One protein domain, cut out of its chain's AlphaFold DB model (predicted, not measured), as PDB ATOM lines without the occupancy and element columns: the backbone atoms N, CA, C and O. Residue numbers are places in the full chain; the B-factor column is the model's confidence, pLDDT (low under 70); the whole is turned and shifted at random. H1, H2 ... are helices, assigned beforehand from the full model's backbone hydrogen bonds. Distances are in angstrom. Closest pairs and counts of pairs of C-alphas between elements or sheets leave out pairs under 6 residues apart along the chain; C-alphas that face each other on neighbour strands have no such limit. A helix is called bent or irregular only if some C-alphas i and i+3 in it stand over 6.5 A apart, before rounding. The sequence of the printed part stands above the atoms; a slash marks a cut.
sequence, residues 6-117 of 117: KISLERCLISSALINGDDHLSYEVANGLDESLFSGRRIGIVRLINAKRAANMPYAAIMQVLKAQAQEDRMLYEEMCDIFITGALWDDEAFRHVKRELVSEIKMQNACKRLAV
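What this domain is: This is residues 6 to 117 of the 117 residues of an uncharacterized protein of Campylobacter curvus (strain 525.92) (UniProt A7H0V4). The longest helix, H6, and H5 meet near their ends as a wide V, with H1 set between its arms, across H5. A helical hairpin of H3 and H4 packs on the end of H1, where residues 59 to 63 of H4 meet residues 17 to 19 of H1, short H2 packs on residues 13 to 17 of H1, and residues 111 to 117, of which 111 to 115 belong to H6, stick out. The printed part has 112 residues, with six named helices, H1 to H6 in order, and no named strand: the class is all helix. It is compact, with a radius of gyration of the C-alphas of 13.8 A, and spans 42 by 34 by 25 A.

Where its parts are: H6 covers residues 93 to 115, 33.3 A long, ending at C-alpha 115 (-16.116, -15.546, 0.097). H5, residues 74 to 91, is 27.5 A long and only just irregular: C-alphas 88 and 91 are 6.9 A apart. H1, residues 6 to 19, begins at C-alpha 6 (-12.446, -38.349, -4.020). H2 is residues 26 to 30, H3 41 to 54 and H4 59 to 72.

How they stand to each other: H6 and H5 only just touch, with 3 pairs of C-alphas within 8 A, and only at the corner; Trp 90 and Arg 96 have the closest C-alphas, 5.7 A. H1 touches residues 82 to 87 of H5, about perpendicular at 85 degrees, closest at C-alphas 11 and 83, 5.0 A. H3 and H4, a hairpin, touch at a steep tilt of 44 degrees, opposite ways, closest at C-alphas 49 and 62, 6.5 A. H2 touches H1, closest at C-alphas 29 and 17, 5.7 A. H3 and H6 are apart. In H1, H2, H3 and H6 every O i to N i+4 pair is within hydrogen-bond range; in H4 9 of 10, in H5 12 of 14.

The domain as a whole: The farthest C-alphas, of Glu 72 and Leu 115, are 43.2 A apart. The printed part has no cut, and no link is long. Mean pLDDT of the printed part is 76.8; residues 20 to 31 and 86 to 99 are among those under 70.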
ATOM      1  N   LYS A   6     -12.729 -38.844  -5.380       80.44
ATOM      2  CA  LYS A   6     -12.446 -38.349  -4.020       80.44
ATOM      3  C   LYS A   6     -11.152 -38.937  -3.457       80.44
ATOM      4  O   LYS A   6     -10.302 -38.203  -2.977       80.44
ATOM      5  N   ILE A   7     -10.983 -40.255  -3.544       82.19
ATOM      6  CA  ILE A   7      -9.769 -40.916  -3.041       82.19
ATOM      7  C   ILE A   7      -8.537 -40.455  -3.833       82.19
ATOM      8  O   ILE A   7      -7.485 -40.200  -3.251       82.19
ATOM      9  N   SER A   8      -8.670 -40.288  -5.151       77.69
ATOM     10  CA  SER A   8      -7.608 -39.740  -5.996       77.69
ATOM     11  C   SER A   8      -7.222 -38.309  -5.598       77.69
ATOM     12  O   SER A   8      -6.031 -38.004  -5.569       77.69
ATOM     13  N   LEU A   9      -8.193 -37.464  -5.230       77.19
ATOM     14  CA  LEU A   9      -7.946 -36.115  -4.707       77.19
ATOM     15  C   LEU A   9      -7.141 -36.138  -3.403       77.19
ATOM     16  O   LEU A   9      -6.148 -35.429  -3.276       77.19
ATOM     17  N   GLU A  10      -7.549 -36.977  -2.450       83.94
ATOM     18  CA  GLU A  10      -6.885 -37.108  -1.149       83.94
ATOM     19  C   GLU A  10      -5.423 -37.551  -1.307       83.94
ATOM     20  O   GLU A  10      -4.513 -36.964  -0.719       83.94
ATOM     21  N   ARG A  11      -5.176 -38.559  -2.154       82.06
ATOM     22  CA  ARG A  11      -3.815 -39.013  -2.474       82.06
ATOM     23  C   ARG A  11      -3.005 -37.898  -3.125       82.06
ATOM     24  O   ARG A  11      -1.844 -37.722  -2.758       82.06
ATOM     25  N   CYS A  12      -3.629 -37.134  -4.027       77.19
ATOM     26  CA  CYS A  12      -3.032 -35.974  -4.685       77.19
ATOM     27  C   CYS A  12      -2.534 -34.933  -3.695       77.19
ATOM     28  O   CYS A  12      -1.354 -34.612  -3.654       77.19
ATOM     29  N   LEU A  13      -3.396 -34.496  -2.793       78.12
ATOM     30  CA  LEU A  13      -3.019 -33.506  -1.797       78.12
ATOM     31  C   LEU A  13      -1.858 -33.970  -0.903       78.12
ATOM     32  O   LEU A  13      -0.917 -33.209  -0.671       78.12
ATOM     33  N   ILE A  14      -1.887 -35.224  -0.435       83.19
ATOM     34  CA  ILE A  14      -0.847 -35.747   0.463       83.19
ATOM     35  C   ILE A  14       0.489 -35.905  -0.263       83.19
ATOM     36  O   ILE A  14       1.523 -35.479   0.251       83.19
ATOM     37  N   SER A  15       0.497 -36.504  -1.454       80.50
ATOM     38  CA  SER A  15       1.756 -36.709  -2.180       80.50
ATOM     39  C   SER A  15       2.326 -35.406  -2.738       80.50
ATOM     40  O   SER A  15       3.539 -35.231  -2.678       80.50
ATOM     41  N   SER A  16       1.499 -34.437  -3.144       75.38
ATOM     42  CA  SER A  16       1.972 -33.092  -3.502       75.38
ATOM     43  C   SER A  16       2.625 -32.389  -2.318       75.38
ATOM     44  O   SER A  16       3.692 -31.798  -2.480       75.38
ATOM     45  N   ALA A  17       2.039 -32.505  -1.122       76.19
ATOM     46  CA  ALA A  17       2.637 -31.951   0.083       76.19
ATOM     47  C   ALA A  17       4.001 -32.590   0.392       76.19
ATOM     48  O   ALA A  17       4.945 -31.890   0.729       76.19
ATOM     49  N   LEU A  18       4.133 -33.913   0.259       77.88
ATOM     50  CA  LEU A  18       5.326 -34.643   0.705       77.88
ATOM     51  C   LEU A  18       6.463 -34.723  -0.321       77.88
ATOM     52  O   LEU A  18       7.622 -34.820   0.080       77.88
ATOM     53  N   ILE A  19       6.154 -34.722  -1.619       71.56
ATOM     54  CA  ILE A  19       7.145 -34.945  -2.687       71.56
ATOM     55  C   ILE A  19       7.764 -33.629  -3.164       71.56
ATOM     56  O   ILE A  19       8.836 -33.657  -3.754       71.56
ATOM     57  N   ASN A  20       7.158 -32.482  -2.832       59.16
ATOM     58  CA  ASN A  20       7.704 -31.150  -3.095       59.16
ATOM     59  C   ASN A  20       8.275 -31.029  -4.521       59.16
ATOM     60  O   ASN A  20       9.469 -30.814  -4.715       59.16
ATOM     61  N   GLY A  21       7.413 -31.251  -5.512       48.50
ATOM     62  CA  GLY A  21       7.782 -31.187  -6.927       48.50
ATOM     63  C   GLY A  21       6.835 -30.345  -7.772       48.50
ATOM     64  O   GLY A  21       6.929 -30.405  -8.990       48.50
ATOM     65  N   ASP A  22       5.893 -29.613  -7.169       51.09
ATOM     66  CA  ASP A  22       4.851 -28.955  -7.951       51.09
ATOM     67  C   ASP A  22       4.457 -27.591  -7.385       51.09
ATOM     68  O   ASP A  22       3.680 -27.485  -6.434       51.09
ATOM     69  N   ASP A  23       4.960 -26.541  -8.037       54.25
ATOM     70  CA  ASP A  23       4.731 -25.134  -7.686       54.25
ATOM     71  C   ASP A  23       3.242 -24.721  -7.692       54.25
ATOM     72  O   ASP A  23       2.858 -23.662  -7.194       54.25
ATOM     73  N   HIS A  24       2.372 -25.561  -8.255       53.16
ATOM     74  CA  HIS A  24       0.954 -25.278  -8.454       53.16
ATOM     75  C   HIS A  24       0.056 -25.525  -7.237       53.16
ATOM     76  O   HIS A  24      -1.069 -25.018  -7.237       53.16
ATOM     77  N   LEU A  25       0.542 -26.277  -6.245       56.72
ATOM     78  CA  LEU A  25      -0.130 -26.525  -4.961       56.72
ATOM     79  C   LEU A  25       0.631 -25.920  -3.777       56.72
ATOM     80  O   LEU A  25       0.218 -26.080  -2.631       56.72
ATOM     81  N   SER A  26       1.735 -25.213  -4.033       57.19
ATOM     82  CA  SER A  26       2.601 -24.639  -3.001       57.19
ATOM     83  C   SER A  26       1.858 -23.719  -2.049       57.19
ATOM     84  O   SER A  26       2.179 -23.702  -0.870       57.19
ATOM     85  N   TYR A  27       0.855 -22.978  -2.524       57.59
ATOM     86  CA  TYR A  27       0.065 -22.079  -1.682       57.59
ATOM     87  C   TYR A  27      -0.891 -22.847  -0.754       57.59
ATOM     88  O   TYR A  27      -1.013 -22.538   0.434       57.59
ATOM     89  N   GLU A  28      -1.558 -23.864  -1.292       58.28
ATOM     90  CA  GLU A  28      -2.483 -24.745  -0.581       58.28
ATOM     91  C   GLU A  28      -1.746 -25.611   0.444       58.28
ATOM     92  O   GLU A  28      -2.236 -25.832   1.545       58.28
ATOM     93  N   VAL A  29      -0.540 -26.052   0.101       63.00
ATOM     94  CA  VAL A  29       0.349 -26.818   0.971       63.00
ATOM     95  C   VAL A  29       1.017 -25.902   2.009       63.00
ATOM     96  O   VAL A  29       1.120 -26.280   3.174       63.00
ATOM     97  N   ALA A  30       1.411 -24.671   1.651       60.31
ATOM     98  CA  ALA A  30       2.106 -23.740   2.551       60.31
ATOM     99  C   ALA A  30       1.326 -23.421   3.833       60.31
ATOM    100  O   ALA A  30       1.952 -23.236   4.878       60.31
ATOM    101  N   ASN A  31      -0.008 -23.408   3.765       65.69
ATOM    102  CA  ASN A  31      -0.890 -23.079   4.887       65.69
ATOM    103  C   ASN A  31      -1.382 -24.308   5.677       65.69
ATOM    104  O   ASN A  31      -2.219 -24.170   6.567       65.69
ATOM    105  N   GLY A  32      -0.848 -25.499   5.384       70.44
ATOM    106  CA  GLY A  32      -1.336 -26.759   5.943       70.44
ATOM    107  C   GLY A  32      -2.497 -27.341   5.134       70.44
ATOM    108  O   GLY A  32      -3.240 -26.638   4.455       70.44
ATOM    109  N   LEU A  33      -2.638 -28.662   5.189       79.56
ATOM    110  CA  LEU A  33      -3.679 -29.397   4.476       79.56
ATOM    111  C   LEU A  33      -4.987 -29.361   5.277       79.56
ATOM    112  O   LEU A  33      -5.003 -29.741   6.445       79.56
ATOM    113  N   ASP A  34      -6.097 -28.961   4.660       81.88
ATOM    114  CA  ASP A  34      -7.401 -28.969   5.331       81.88
ATOM    115  C   ASP A  34      -7.893 -30.403   5.589       81.88
ATOM    116  O   ASP A  34      -8.254 -31.130   4.662       81.88
ATOM    117  N   GLU A  35      -7.945 -30.796   6.864       86.50
ATOM    118  CA  GLU A  35      -8.381 -32.120   7.317       86.50
ATOM    119  C   GLU A  35      -9.788 -32.501   6.832       86.50
ATOM    120  O   GLU A  35     -10.057 -33.691   6.654       86.50
ATOM    121  N   SER A  36     -10.672 -31.527   6.570       83.00
ATOM    122  CA  SER A  36     -12.045 -31.788   6.116       83.00
ATOM    123  C   SER A  36     -12.110 -32.430   4.726       83.00
ATOM    124  O   SER A  36     -13.154 -32.955   4.336       83.00
ATOM    125  N   LEU A  37     -11.021 -32.358   3.954       79.75
ATOM    126  CA  LEU A  37     -10.922 -32.922   2.608       79.75
ATOM    127  C   LEU A  37     -10.591 -34.415   2.605       79.75
ATOM    128  O   LEU A  37     -10.674 -35.051   1.555       79.75
ATOM    129  N   PHE A  38     -10.234 -34.976   3.760       87.06
ATOM    130  CA  PHE A  38      -9.712 -36.332   3.869       87.06
ATOM    131  C   PHE A  38     -10.677 -37.266   4.584       87.06
ATOM    132  O   PHE A  38     -11.553 -36.856   5.344       87.06
ATOM    133  N   SER A  39     -10.508 -38.563   4.345       88.75
ATOM    134  CA  SER A  39     -11.329 -39.592   4.966       88.75
ATOM    135  C   SER A  39     -10.496 -40.761   5.483       88.75
ATOM    136  O   SER A  39      -9.372 -41.014   5.044       88.75
ATOM    137  N   GLY A  40     -11.049 -41.470   6.471       89.50
ATOM    138  CA  GLY A  40     -10.414 -42.645   7.058       89.50
ATOM    139  C   GLY A  40      -9.014 -42.351   7.607       89.50
ATOM    140  O   GLY A  40      -8.783 -41.343   8.275       89.50
ATOM    141  N   ARG A  41      -8.066 -43.245   7.311       86.75
ATOM    142  CA  ARG A  41      -6.690 -43.192   7.835       86.75
ATOM    143  C   ARG A  41      -5.896 -41.985   7.330       86.75
ATOM    144  O   ARG A  41      -4.996 -41.517   8.024       86.75
ATOM    145  N   ARG A  42      -6.264 -41.430   6.170       90.00
ATOM    146  CA  ARG A  42      -5.593 -40.261   5.579       90.00
ATOM    147  C   ARG A  42      -5.747 -39.002   6.429       90.00
ATOM    148  O   ARG A  42      -4.832 -38.189   6.437       90.00
ATOM    149  N   ILE A  43      -6.817 -38.889   7.225       90.62
ATOM    150  CA  ILE A  43      -6.957 -37.810   8.220       90.62
ATOM    151  C   ILE A  43      -5.795 -37.858   9.224       90.62
ATOM    152  O   ILE A  43      -5.214 -36.826   9.547       90.62
ATOM    153  N   GLY A  44      -5.417 -39.053   9.693       89.69
ATOM    154  CA  GLY A  44      -4.302 -39.230  10.628       89.69
ATOM    155  C   GLY A  44      -2.955 -38.827  10.025       89.69
ATOM    156  O   GLY A  44      -2.172 -38.133  10.674       89.69
ATOM    157  N   ILE A  45      -2.722 -39.189   8.761       89.88
ATOM    158  CA  ILE A  45      -1.522 -38.782   8.012       89.88
ATOM    159  C   ILE A  45      -1.468 -37.256   7.885       89.88
ATOM    160  O   ILE A  45      -0.447 -36.642   8.188       89.88
ATOM    161  N   VAL A  46      -2.579 -36.629   7.499       89.88
ATOM    162  CA  VAL A  46      -2.675 -35.173   7.330       89.88
ATOM    163  C   VAL A  46      -2.469 -34.427   8.645       89.88
ATOM    164  O   VAL A  46      -1.705 -33.464   8.681       89.88
ATOM    165  N   ARG A  47      -3.056 -34.909   9.744       91.31
ATOM    166  CA  ARG A  47      -2.817 -34.372  11.092       91.31
ATOM    167  C   ARG A  47      -1.345 -34.385  11.460       91.31
ATOM    168  O   ARG A  47      -0.832 -33.386  11.958       91.31
ATOM    169  N   LEU A  48      -0.653 -35.495  11.196       90.44
ATOM    170  CA  LEU A  48       0.779 -35.585  11.456       90.44
ATOM    171  C   LEU A  48       1.554 -34.578  10.601       90.44
ATOM    172  O   LEU A  48       2.407 -33.868  11.131       90.44
ATOM    173  N   ILE A  49       1.242 -34.489   9.306       87.88
ATOM    174  CA  ILE A  49       1.871 -33.528   8.394       87.88
ATOM    175  C   ILE A  49       1.691 -32.102   8.925       87.88
ATOM    176  O   ILE A  49       2.682 -31.394   9.100       87.88
ATOM    177  N   ASN A  50       0.461 -31.700   9.248       87.56
ATOM    178  CA  ASN A  50       0.155 -30.369   9.773       87.56
ATOM    179  C   ASN A  50       0.863 -30.098  11.106       87.56
ATOM    180  O   ASN A  50       1.478 -29.045  11.265       87.56
ATOM    181  N   ALA A  51       0.853 -31.055  12.038       90.06
ATOM    182  CA  ALA A  51       1.529 -30.919  13.327       90.06
ATOM    183  C   ALA A  51       3.048 -30.737  13.168       90.06
ATOM    184  O   ALA A  51       3.654 -29.902  13.838       90.06
ATOM    185  N   LYS A  52       3.684 -31.482  12.254       88.94
ATOM    186  CA  LYS A  52       5.120 -31.331  11.975       88.94
ATOM    187  C   LYS A  52       5.426 -30.041  11.212       88.94
ATOM    188  O   LYS A  52       6.449 -29.415  11.485       88.94
ATOM    189  N   ARG A  53       4.535 -29.593  10.322       85.44
ATOM    190  CA  ARG A  53       4.646 -28.289   9.647       85.44
ATOM    191  C   ARG A  53       4.533 -27.119  10.613       85.44
ATOM    192  O   ARG A  53       5.334 -26.198  10.505       85.44
ATOM    193  N   ALA A  54       3.619 -27.181  11.580       86.56
ATOM    194  CA  ALA A  54       3.505 -26.183  12.643       86.56
ATOM    195  C   ALA A  54       4.790 -26.084  13.489       86.56
ATOM    196  O   ALA A  54       5.119 -25.019  13.999       86.56
ATOM    197  N   ALA A  55       5.565 -27.171  13.571       88.25
ATOM    198  CA  ALA A  55       6.904 -27.196  14.160       88.25
ATOM    199  C   ALA A  55       8.028 -26.783  13.178       88.25
ATOM    200  O   ALA A  55       9.195 -27.091  13.414       88.25
ATOM    201  N   ASN A  56       7.692 -26.116  12.067       83.69
ATOM    202  CA  ASN A  56       8.603 -25.670  11.003       83.69
ATOM    203  C   ASN A  56       9.419 -26.786  10.330       83.69
ATOM    204  O   ASN A  56      10.446 -26.526   9.702       83.69
ATOM    205  N   MET A  57       8.962 -28.038  10.407       85.75
ATOM    206  CA  MET A  57       9.640 -29.141   9.735       85.75
ATOM    207  C   MET A  57       9.432 -29.040   8.211       85.75
ATOM    208  O   MET A  57       8.297 -28.851   7.753       85.75
ATOM    209  N   PRO A  58      10.491 -29.171   7.391       80.69
ATOM    210  CA  PRO A  58      10.338 -29.229   5.943       80.69
ATOM    211  C   PRO A  58       9.685 -30.553   5.533       80.69
ATOM    212  O   PRO A  58       9.930 -31.591   6.152       80.69
ATOM    213  N   TYR A  59       8.901 -30.550   4.455       77.56
ATOM    214  CA  TYR A  59       8.180 -31.740   3.982       77.56
ATOM    215  C   TYR A  59       9.078 -32.955   3.736       77.56
ATOM    216  O   TYR A  59       8.700 -34.073   4.082       77.56
ATOM    217  N   ALA A  60      10.305 -32.736   3.256       77.44
ATOM    218  CA  ALA A  60      11.296 -33.797   3.096       77.44
ATOM    219  C   ALA A  60      11.616 -34.517   4.420       77.44
ATOM    220  O   ALA A  60      11.764 -35.736   4.430       77.44
ATOM    221  N   ALA A  61      11.679 -33.796   5.544       84.50
ATOM    222  CA  ALA A  61      11.892 -34.392   6.863       84.50
ATOM    223  C   ALA A  61      10.613 -35.052   7.407       84.50
ATOM    224  O   ALA A  61      10.686 -36.132   7.991       84.50
ATOM    225  N   ILE A  62       9.436 -34.471   7.144       86.94
ATOM    226  CA  ILE A  62       8.136 -35.076   7.496       86.94
ATOM    227  C   ILE A  62       7.972 -36.441   6.819       86.94
ATOM    228  O   ILE A  62       7.554 -37.409   7.453       86.94
ATOM    229  N   MET A  63       8.367 -36.542   5.550       85.56
ATOM    230  CA  MET A  63       8.375 -37.791   4.795       85.56
ATOM    231  C   MET A  63       9.242 -38.869   5.464       85.56
ATOM    232  O   MET A  63       8.844 -40.030   5.509       85.56
ATOM    233  N   GLN A  64      10.402 -38.510   6.024       87.44
ATOM    234  CA  GLN A  64      11.244 -39.475   6.743       87.44
ATOM    235  C   GLN A  64      10.585 -39.960   8.038       87.44
ATOM    236  O   GLN A  64      10.641 -41.149   8.337       87.44
ATOM    237  N   VAL A  65       9.902 -39.073   8.771       90.69
ATOM    238  CA  VAL A  65       9.139 -39.455   9.973       90.69
ATOM    239  C   VAL A  65       8.037 -40.454   9.623       90.69
ATOM    240  O   VAL A  65       7.915 -41.486  10.277       90.69
ATOM    241  N   LEU A  66       7.264 -40.175   8.572       90.00
ATOM    242  CA  LEU A  66       6.212 -41.077   8.102       90.00
ATOM    243  C   LEU A  66       6.778 -42.433   7.657       90.00
ATOM    244  O   LEU A  66       6.197 -43.467   7.972       90.00
ATOM    245  N   LYS A  67       7.925 -42.444   6.964       88.62
ATOM    246  CA  LYS A  67       8.614 -43.684   6.573       88.62
ATOM    247  C   LYS A  67       9.052 -44.507   7.780       88.62
ATOM    248  O   LYS A  67       8.858 -45.715   7.765       88.62
ATOM    249  N   ALA A  68       9.613 -43.868   8.805       91.31
ATOM    250  CA  ALA A  68      10.006 -44.551  10.033       91.31
ATOM    251  C   ALA A  68       8.788 -45.162  10.743       91.31
ATOM    252  O   ALA A  68       8.802 -46.341  11.069       91.31
ATOM    253  N   GLN A  69       7.691 -44.409  10.888       90.50
ATOM    254  CA  GLN A  69       6.456 -44.934  11.488       90.50
ATOM    255  C   GLN A  69       5.852 -46.091  10.680       90.50
ATOM    256  O   GLN A  69       5.368 -47.063  11.250       90.50
ATOM    257  N   ALA A  70       5.918 -46.023   9.351       90.19
ATOM    258  CA  ALA A  70       5.438 -47.084   8.473       90.19
ATOM    259  C   ALA A  70       6.237 -48.396   8.604       90.19
ATOM    260  O   ALA A  70       5.721 -49.452   8.257       90.19
ATOM    261  N   GLN A  71       7.474 -48.370   9.113       90.88
ATOM    262  CA  GLN A  71       8.219 -49.607   9.389       90.88
ATOM    263  C   GLN A  71       7.596 -50.415  10.535       90.88
ATOM    264  O   GLN A  71       7.752 -51.634  10.576       90.88
ATOM    265  N   GLU A  72       6.875 -49.747  11.436       92.25
ATOM    266  CA  GLU A  72       6.247 -50.349  12.615       92.25
ATOM    267  C   GLU A  72       4.725 -50.509  12.448       92.25
ATOM    268  O   GLU A  72       4.119 -51.384  13.066       92.25
ATOM    269  N   ASP A  73       4.101 -49.713  11.572       92.19
ATOM    270  CA  ASP A  73       2.677 -49.788  11.237       92.19
ATOM    271  C   ASP A  73       2.473 -50.227   9.779       92.19
ATOM    272  O   ASP A  73       2.516 -49.432   8.834       92.19
ATOM    273  N   ARG A  74       2.168 -51.519   9.609       90.31
ATOM    274  CA  ARG A  74       1.877 -52.130   8.304       90.31
ATOM    275  C   ARG A  74       0.738 -51.434   7.557       90.31
ATOM    276  O   ARG A  74       0.782 -51.330   6.335       90.31
ATOM    277  N   MET A  75      -0.292 -50.979   8.258       88.38
ATOM    278  CA  MET A  75      -1.428 -50.350   7.594       88.38
ATOM    279  C   MET A  75      -1.085 -48.939   7.116       88.38
ATOM    280  O   MET A  75      -1.529 -48.531   6.045       88.38
ATOM    281  N   LEU A  76      -0.295 -48.196   7.897       89.00
ATOM    282  CA  LEU A  76       0.265 -46.919   7.461       89.00
ATOM    283  C   LEU A  76       1.185 -47.115   6.253       89.00
ATOM    284  O   LEU A  76       1.120 -46.331   5.309       89.00
ATOM    285  N   TYR A  77       2.002 -48.171   6.255       88.94
ATOM    286  CA  TYR A  77       2.839 -48.533   5.115       88.94
ATOM    287  C   TYR A  77       2.022 -48.774   3.845       88.94
ATOM    288  O   TYR A  77       2.310 -48.168   2.817       88.94
ATOM    289  N   GLU A  78       0.978 -49.604   3.915       89.88
ATOM    290  CA  GLU A  78       0.109 -49.897   2.769       89.88
ATOM    291  C   GLU A  78      -0.571 -48.623   2.228       89.88
ATOM    292  O   GLU A  78      -0.586 -48.396   1.017       89.88
ATOM    293  N   GLU A  79      -1.054 -47.747   3.113       88.69
ATOM    294  CA  GLU A  79      -1.671 -46.468   2.739       88.69
ATOM    295  C   GLU A  79      -0.660 -45.506   2.093       88.69
ATOM    296  O   GLU A  79      -0.946 -44.868   1.081       88.69
ATOM    297  N   MET A  80       0.554 -45.429   2.642       86.81
ATOM    298  CA  MET A  80       1.648 -44.641   2.074       86.81
ATOM    299  C   MET A  80       2.033 -45.169   0.689       86.81
ATOM    300  O   MET A  80       2.115 -44.387  -0.255       86.81
ATOM    301  N   CYS A  81       2.216 -46.482   0.523       84.19
ATOM    302  CA  CYS A  81       2.488 -47.094  -0.778       84.19
ATOM    303  C   CYS A  81       1.402 -46.752  -1.803       84.19
ATOM    304  O   CYS A  81       1.724 -46.345  -2.915       84.19
ATOM    305  N   ASP A  82       0.129 -46.845  -1.426       83.88
ATOM    306  CA  ASP A  82      -1.002 -46.487  -2.283       83.88
ATOM    307  C   ASP A  82      -0.987 -44.996  -2.694       83.88
ATOM    308  O   ASP A  82      -1.197 -44.662  -3.867       83.88
ATOM    309  N   ILE A  83      -0.643 -44.094  -1.768       81.06
ATOM    310  CA  ILE A  83      -0.457 -42.661  -2.039       81.06
ATOM    311  C   ILE A  83       0.717 -42.422  -3.009       81.06
ATOM    312  O   ILE A  83       0.547 -41.698  -3.991       81.06
ATOM    313  N   PHE A  84       1.885 -43.040  -2.791       73.94
ATOM    314  CA  PHE A  84       3.092 -42.780  -3.598       73.94
ATOM    315  C   PHE A  84       3.124 -43.493  -4.940       73.94
ATOM    316  O   PHE A  84       3.645 -42.921  -5.892       73.94
ATOM    317  N   ILE A  85       2.551 -44.692  -5.056       71.19
ATOM    318  CA  ILE A  85       2.359 -45.344  -6.359       71.19
ATOM    319  C   ILE A  85       1.473 -44.453  -7.228       71.19
ATOM    320  O   ILE A  85       1.794 -44.201  -8.385       71.19
ATOM    321  N   THR A  86       0.398 -43.911  -6.650       64.44
ATOM    322  CA  THR A  86      -0.467 -42.966  -7.363       64.44
ATOM    323  C   THR A  86       0.287 -41.678  -7.714       64.44
ATOM    324  O   THR A  86       0.097 -41.167  -8.811       64.44
ATOM    325  N   GLY A  87       1.158 -41.181  -6.827       60.03
ATOM    326  CA  GLY A  87       2.014 -40.011  -7.059       60.03
ATOM    327  C   GLY A  87       3.060 -40.191  -8.165       60.03
ATOM    328  O   GLY A  87       3.254 -39.294  -8.977       60.03
ATOM    329  N   ALA A  88       3.702 -41.359  -8.247       58.28
ATOM    330  CA  ALA A  88       4.689 -41.684  -9.281       58.28
ATOM    331  C   ALA A  88       4.068 -41.799 -10.685       58.28
ATOM    332  O   ALA A  88       4.752 -41.612 -11.685       58.28
ATOM    333  N   LEU A  89       2.763 -42.073 -10.765       60.12
ATOM    334  CA  LEU A  89       2.018 -42.070 -12.023       60.12
ATOM    335  C   LEU A  89       1.720 -40.654 -12.535       60.12
ATOM    336  O   LEU A  89       1.187 -40.519 -13.626       60.12
ATOM    337  N   TRP A  90       2.041 -39.586 -11.798       60.69
ATOM    338  CA  TRP A  90       1.665 -38.222 -12.193       60.69
ATOM    339  C   TRP A  90       2.431 -37.625 -13.358       60.69
ATOM    340  O   TRP A  90       2.004 -36.584 -13.856       60.69
ATOM    341  N   ASP A  91       3.507 -38.258 -13.807       58.31
ATOM    342  CA  ASP A  91       4.183 -37.853 -15.040       58.31
ATOM    343  C   ASP A  91       3.454 -38.376 -16.295       58.31
ATOM    344  O   ASP A  91       3.616 -37.825 -17.391       58.31
ATOM    345  N   ASP A  92       2.560 -39.360 -16.129       69.56
ATOM    346  CA  ASP A  92       1.640 -39.815 -17.169       69.56
ATOM    347  C   ASP A  92       0.664 -38.692 -17.564       69.56
ATOM    348  O   ASP A  92       0.130 -37.955 -16.729       69.56
ATOM    349  N   GLU A  93       0.440 -38.523 -18.865       67.00
ATOM    350  CA  GLU A  93      -0.356 -37.422 -19.412       67.00
ATOM    351  C   GLU A  93      -1.817 -37.436 -18.927       67.00
ATOM    352  O   GLU A  93      -2.372 -36.377 -18.611       67.00
ATOM    353  N   ALA A  94      -2.420 -38.619 -18.773       60.69
ATOM    354  CA  ALA A  94      -3.780 -38.747 -18.256       60.69
ATOM    355  C   ALA A  94      -3.850 -38.346 -16.776       60.69
ATOM    356  O   ALA A  94      -4.788 -37.667 -16.345       60.69
ATOM    357  N   PHE A  95      -2.823 -38.686 -15.997       64.06
ATOM    358  CA  PHE A  95      -2.731 -38.280 -14.598       64.06
ATOM    359  C   PHE A  95      -2.418 -36.789 -14.437       64.06
ATOM    360  O   PHE A  95      -2.964 -36.167 -13.525       64.06
ATOM    361  N   ARG A  96      -1.639 -36.172 -15.339       69.31
ATOM    362  CA  ARG A  96      -1.452 -34.708 -15.368       69.31
ATOM    363  C   ARG A  96      -2.764 -33.970 -15.605       69.31
ATOM    364  O   ARG A  96      -2.997 -32.937 -14.976       69.31
ATOM    365  N   HIS A  97      -3.627 -34.489 -16.477       69.06
ATOM    366  CA  HIS A  97      -4.954 -33.916 -16.698       69.06
ATOM    367  C   HIS A  97      -5.817 -33.992 -15.431       69.06
ATOM    368  O   HIS A  97      -6.290 -32.963 -14.950       69.06
ATOM    369  N   VAL A  98      -5.923 -35.181 -14.829       66.88
ATOM    370  CA  VAL A  98      -6.650 -35.387 -13.566       66.88
ATOM    371  C   VAL A  98      -6.105 -34.475 -12.466       66.88
ATOM    372  O   VAL A  98      -6.867 -33.806 -11.777       66.88
ATOM    373  N   LYS A  99      -4.781 -34.365 -12.335       69.81
ATOM    374  CA  LYS A  99      -4.128 -33.461 -11.385       69.81
ATOM    375  C   LYS A  99      -4.554 -32.004 -11.592       69.81
ATOM    376  O   LYS A  99      -4.899 -31.347 -10.615       69.81
ATOM    377  N   ARG A 100      -4.596 -31.496 -12.829       74.06
ATOM    378  CA  ARG A 100      -5.066 -30.123 -13.118       74.06
ATOM    379  C   ARG A 100      -6.517 -29.903 -12.703       74.06
ATOM    380  O   ARG A 100      -6.811 -28.876 -12.094       74.06
ATOM    381  N   GLU A 101      -7.406 -30.848 -13.000       72.50
ATOM    382  CA  GLU A 101      -8.813 -30.753 -12.589       72.50
ATOM    383  C   GLU A 101      -8.951 -30.728 -11.062       72.50
ATOM    384  O   GLU A 101      -9.660 -29.886 -10.512       72.50
ATOM    385  N   LEU A 102      -8.215 -31.602 -10.372       69.00
ATOM    386  CA  LEU A 102      -8.200 -31.684  -8.912       69.00
ATOM    387  C   LEU A 102      -7.671 -30.389  -8.273       69.00
ATOM    388  O   LEU A 102      -8.291 -29.865  -7.350       69.00
ATOM    389  N   VAL A 103      -6.576 -29.828  -8.796       71.62
ATOM    390  CA  VAL A 103      -6.031 -28.525  -8.365       71.62
ATOM    391  C   VAL A 103      -7.054 -27.406  -8.565       71.62
ATOM    392  O   VAL A 103      -7.225 -26.562  -7.686       71.62
ATOM    393  N   SER A 104      -7.750 -27.394  -9.705       73.44
ATOM    394  CA  SER A 104      -8.803 -26.411  -9.983       73.44
ATOM    395  C   SER A 104      -9.946 -26.504  -8.969       73.44
ATOM    396  O   SER A 104     -10.396 -25.484  -8.449       73.44
ATOM    397  N   GLU A 105     -10.378 -27.720  -8.629       71.75
ATOM    398  CA  GLU A 105     -11.428 -27.957  -7.636       71.75
ATOM    399  C   GLU A 105     -11.017 -27.467  -6.238       71.75
ATOM    400  O   GLU A 105     -11.795 -26.782  -5.575       71.75
ATOM    401  N   ILE A 106      -9.768 -27.715  -5.822       70.25
ATOM    402  CA  ILE A 106      -9.223 -27.205  -4.552       70.25
ATOM    403  C   ILE A 106      -9.215 -25.672  -4.537       70.25
ATOM    404  O   ILE A 106      -9.672 -25.052  -3.572       70.25
ATOM    405  N   LYS A 107      -8.734 -25.038  -5.615       72.88
ATOM    406  CA  LYS A 107      -8.713 -23.573  -5.740       72.88
ATOM    407  C   LYS A 107     -10.114 -22.982  -5.640       72.88
ATOM    408  O   LYS A 107     -10.296 -21.982  -4.944       72.88
ATOM    409  N   MET A 108     -11.102 -23.616  -6.275       71.31
ATOM    410  CA  MET A 108     -12.505 -23.214  -6.177       71.31
ATOM    411  C   MET A 108     -13.053 -23.375  -4.758       71.31
ATOM    412  O   MET A 108     -13.625 -22.428  -4.230       71.31
ATOM    413  N   GLN A 109     -12.846 -24.522  -4.106       67.69
ATOM    414  CA  GLN A 109     -13.311 -24.741  -2.730       67.69
ATOM    415  C   GLN A 109     -12.712 -23.717  -1.758       67.69
ATOM    416  O   GLN A 109     -13.425 -23.164  -0.919       67.69
ATOM    417  N   ASN A 110     -11.424 -23.405  -1.903       68.69
ATOM    418  CA  ASN A 110     -10.754 -22.394  -1.088       68.69
ATOM    419  C   ASN A 110     -11.249 -20.974  -1.390       68.69
ATOM    420  O   ASN A 110     -11.431 -20.179  -0.468       68.69
ATOM    421  N   ALA A 111     -11.500 -20.644  -2.660       70.69
ATOM    422  CA  ALA A 111     -12.115 -19.373  -3.032       70.69
ATOM    423  C   ALA A 111     -13.514 -19.224  -2.416       70.69
ATOM    424  O   ALA A 111     -13.793 -18.191  -1.812       70.69
ATOM    425  N   CYS A 112     -14.347 -20.266  -2.478       67.38
ATOM    426  CA  CYS A 112     -15.668 -20.272  -1.851       67.38
ATOM    427  C   CYS A 112     -15.592 -20.060  -0.334       67.38
ATOM    428  O   CYS A 112     -16.354 -19.262   0.198       67.38
ATOM    429  N   LYS A 113     -14.648 -20.710   0.364       69.31
ATOM    430  CA  LYS A 113     -14.451 -20.510   1.813       69.31
ATOM    431  C   LYS A 113     -14.107 -19.065   2.165       69.31
ATOM    432  O   LYS A 113     -14.641 -18.546   3.134       69.31
ATOM    433  N   ARG A 114     -13.247 -18.408   1.378       72.62
ATOM    434  CA  ARG A 114     -12.886 -16.996   1.597       72.62
ATOM    435  C   ARG A 114     -14.048 -16.036   1.362       72.62
ATOM    436  O   ARG A 114     -14.097 -15.008   2.016       72.62
ATOM    437  N   LEU A 115     -14.935 -16.356   0.421       73.25
ATOM    438  CA  LEU A 115     -16.116 -15.546   0.097       73.25
ATOM    439  C   LEU A 115     -17.298 -15.788   1.047       73.25
ATOM    440  O   LEU A 115     -18.254 -15.022   1.029       73.25
ATOM    441  N   ALA A 116     -17.262 -16.868   1.829       68.81
ATOM    442  CA  ALA A 116     -18.271 -17.191   2.835       68.81
ATOM    443  C   ALA A 116     -18.016 -16.503   4.197       68.81
ATOM    444  O   ALA A 116     -18.744 -16.775   5.151       68.81
ATOM    445  N   VAL A 117     -16.984 -15.654   4.276       49.72
ATOM    446  CA  VAL A 117     -16.639 -14.766   5.400       49.72
ATOM    447  C   VAL A 117     -17.040 -13.345   5.029       49.72
ATOM    448  O   VAL A 117     -17.586 -12.651   5.911       49.72
TER     449      VAL A 117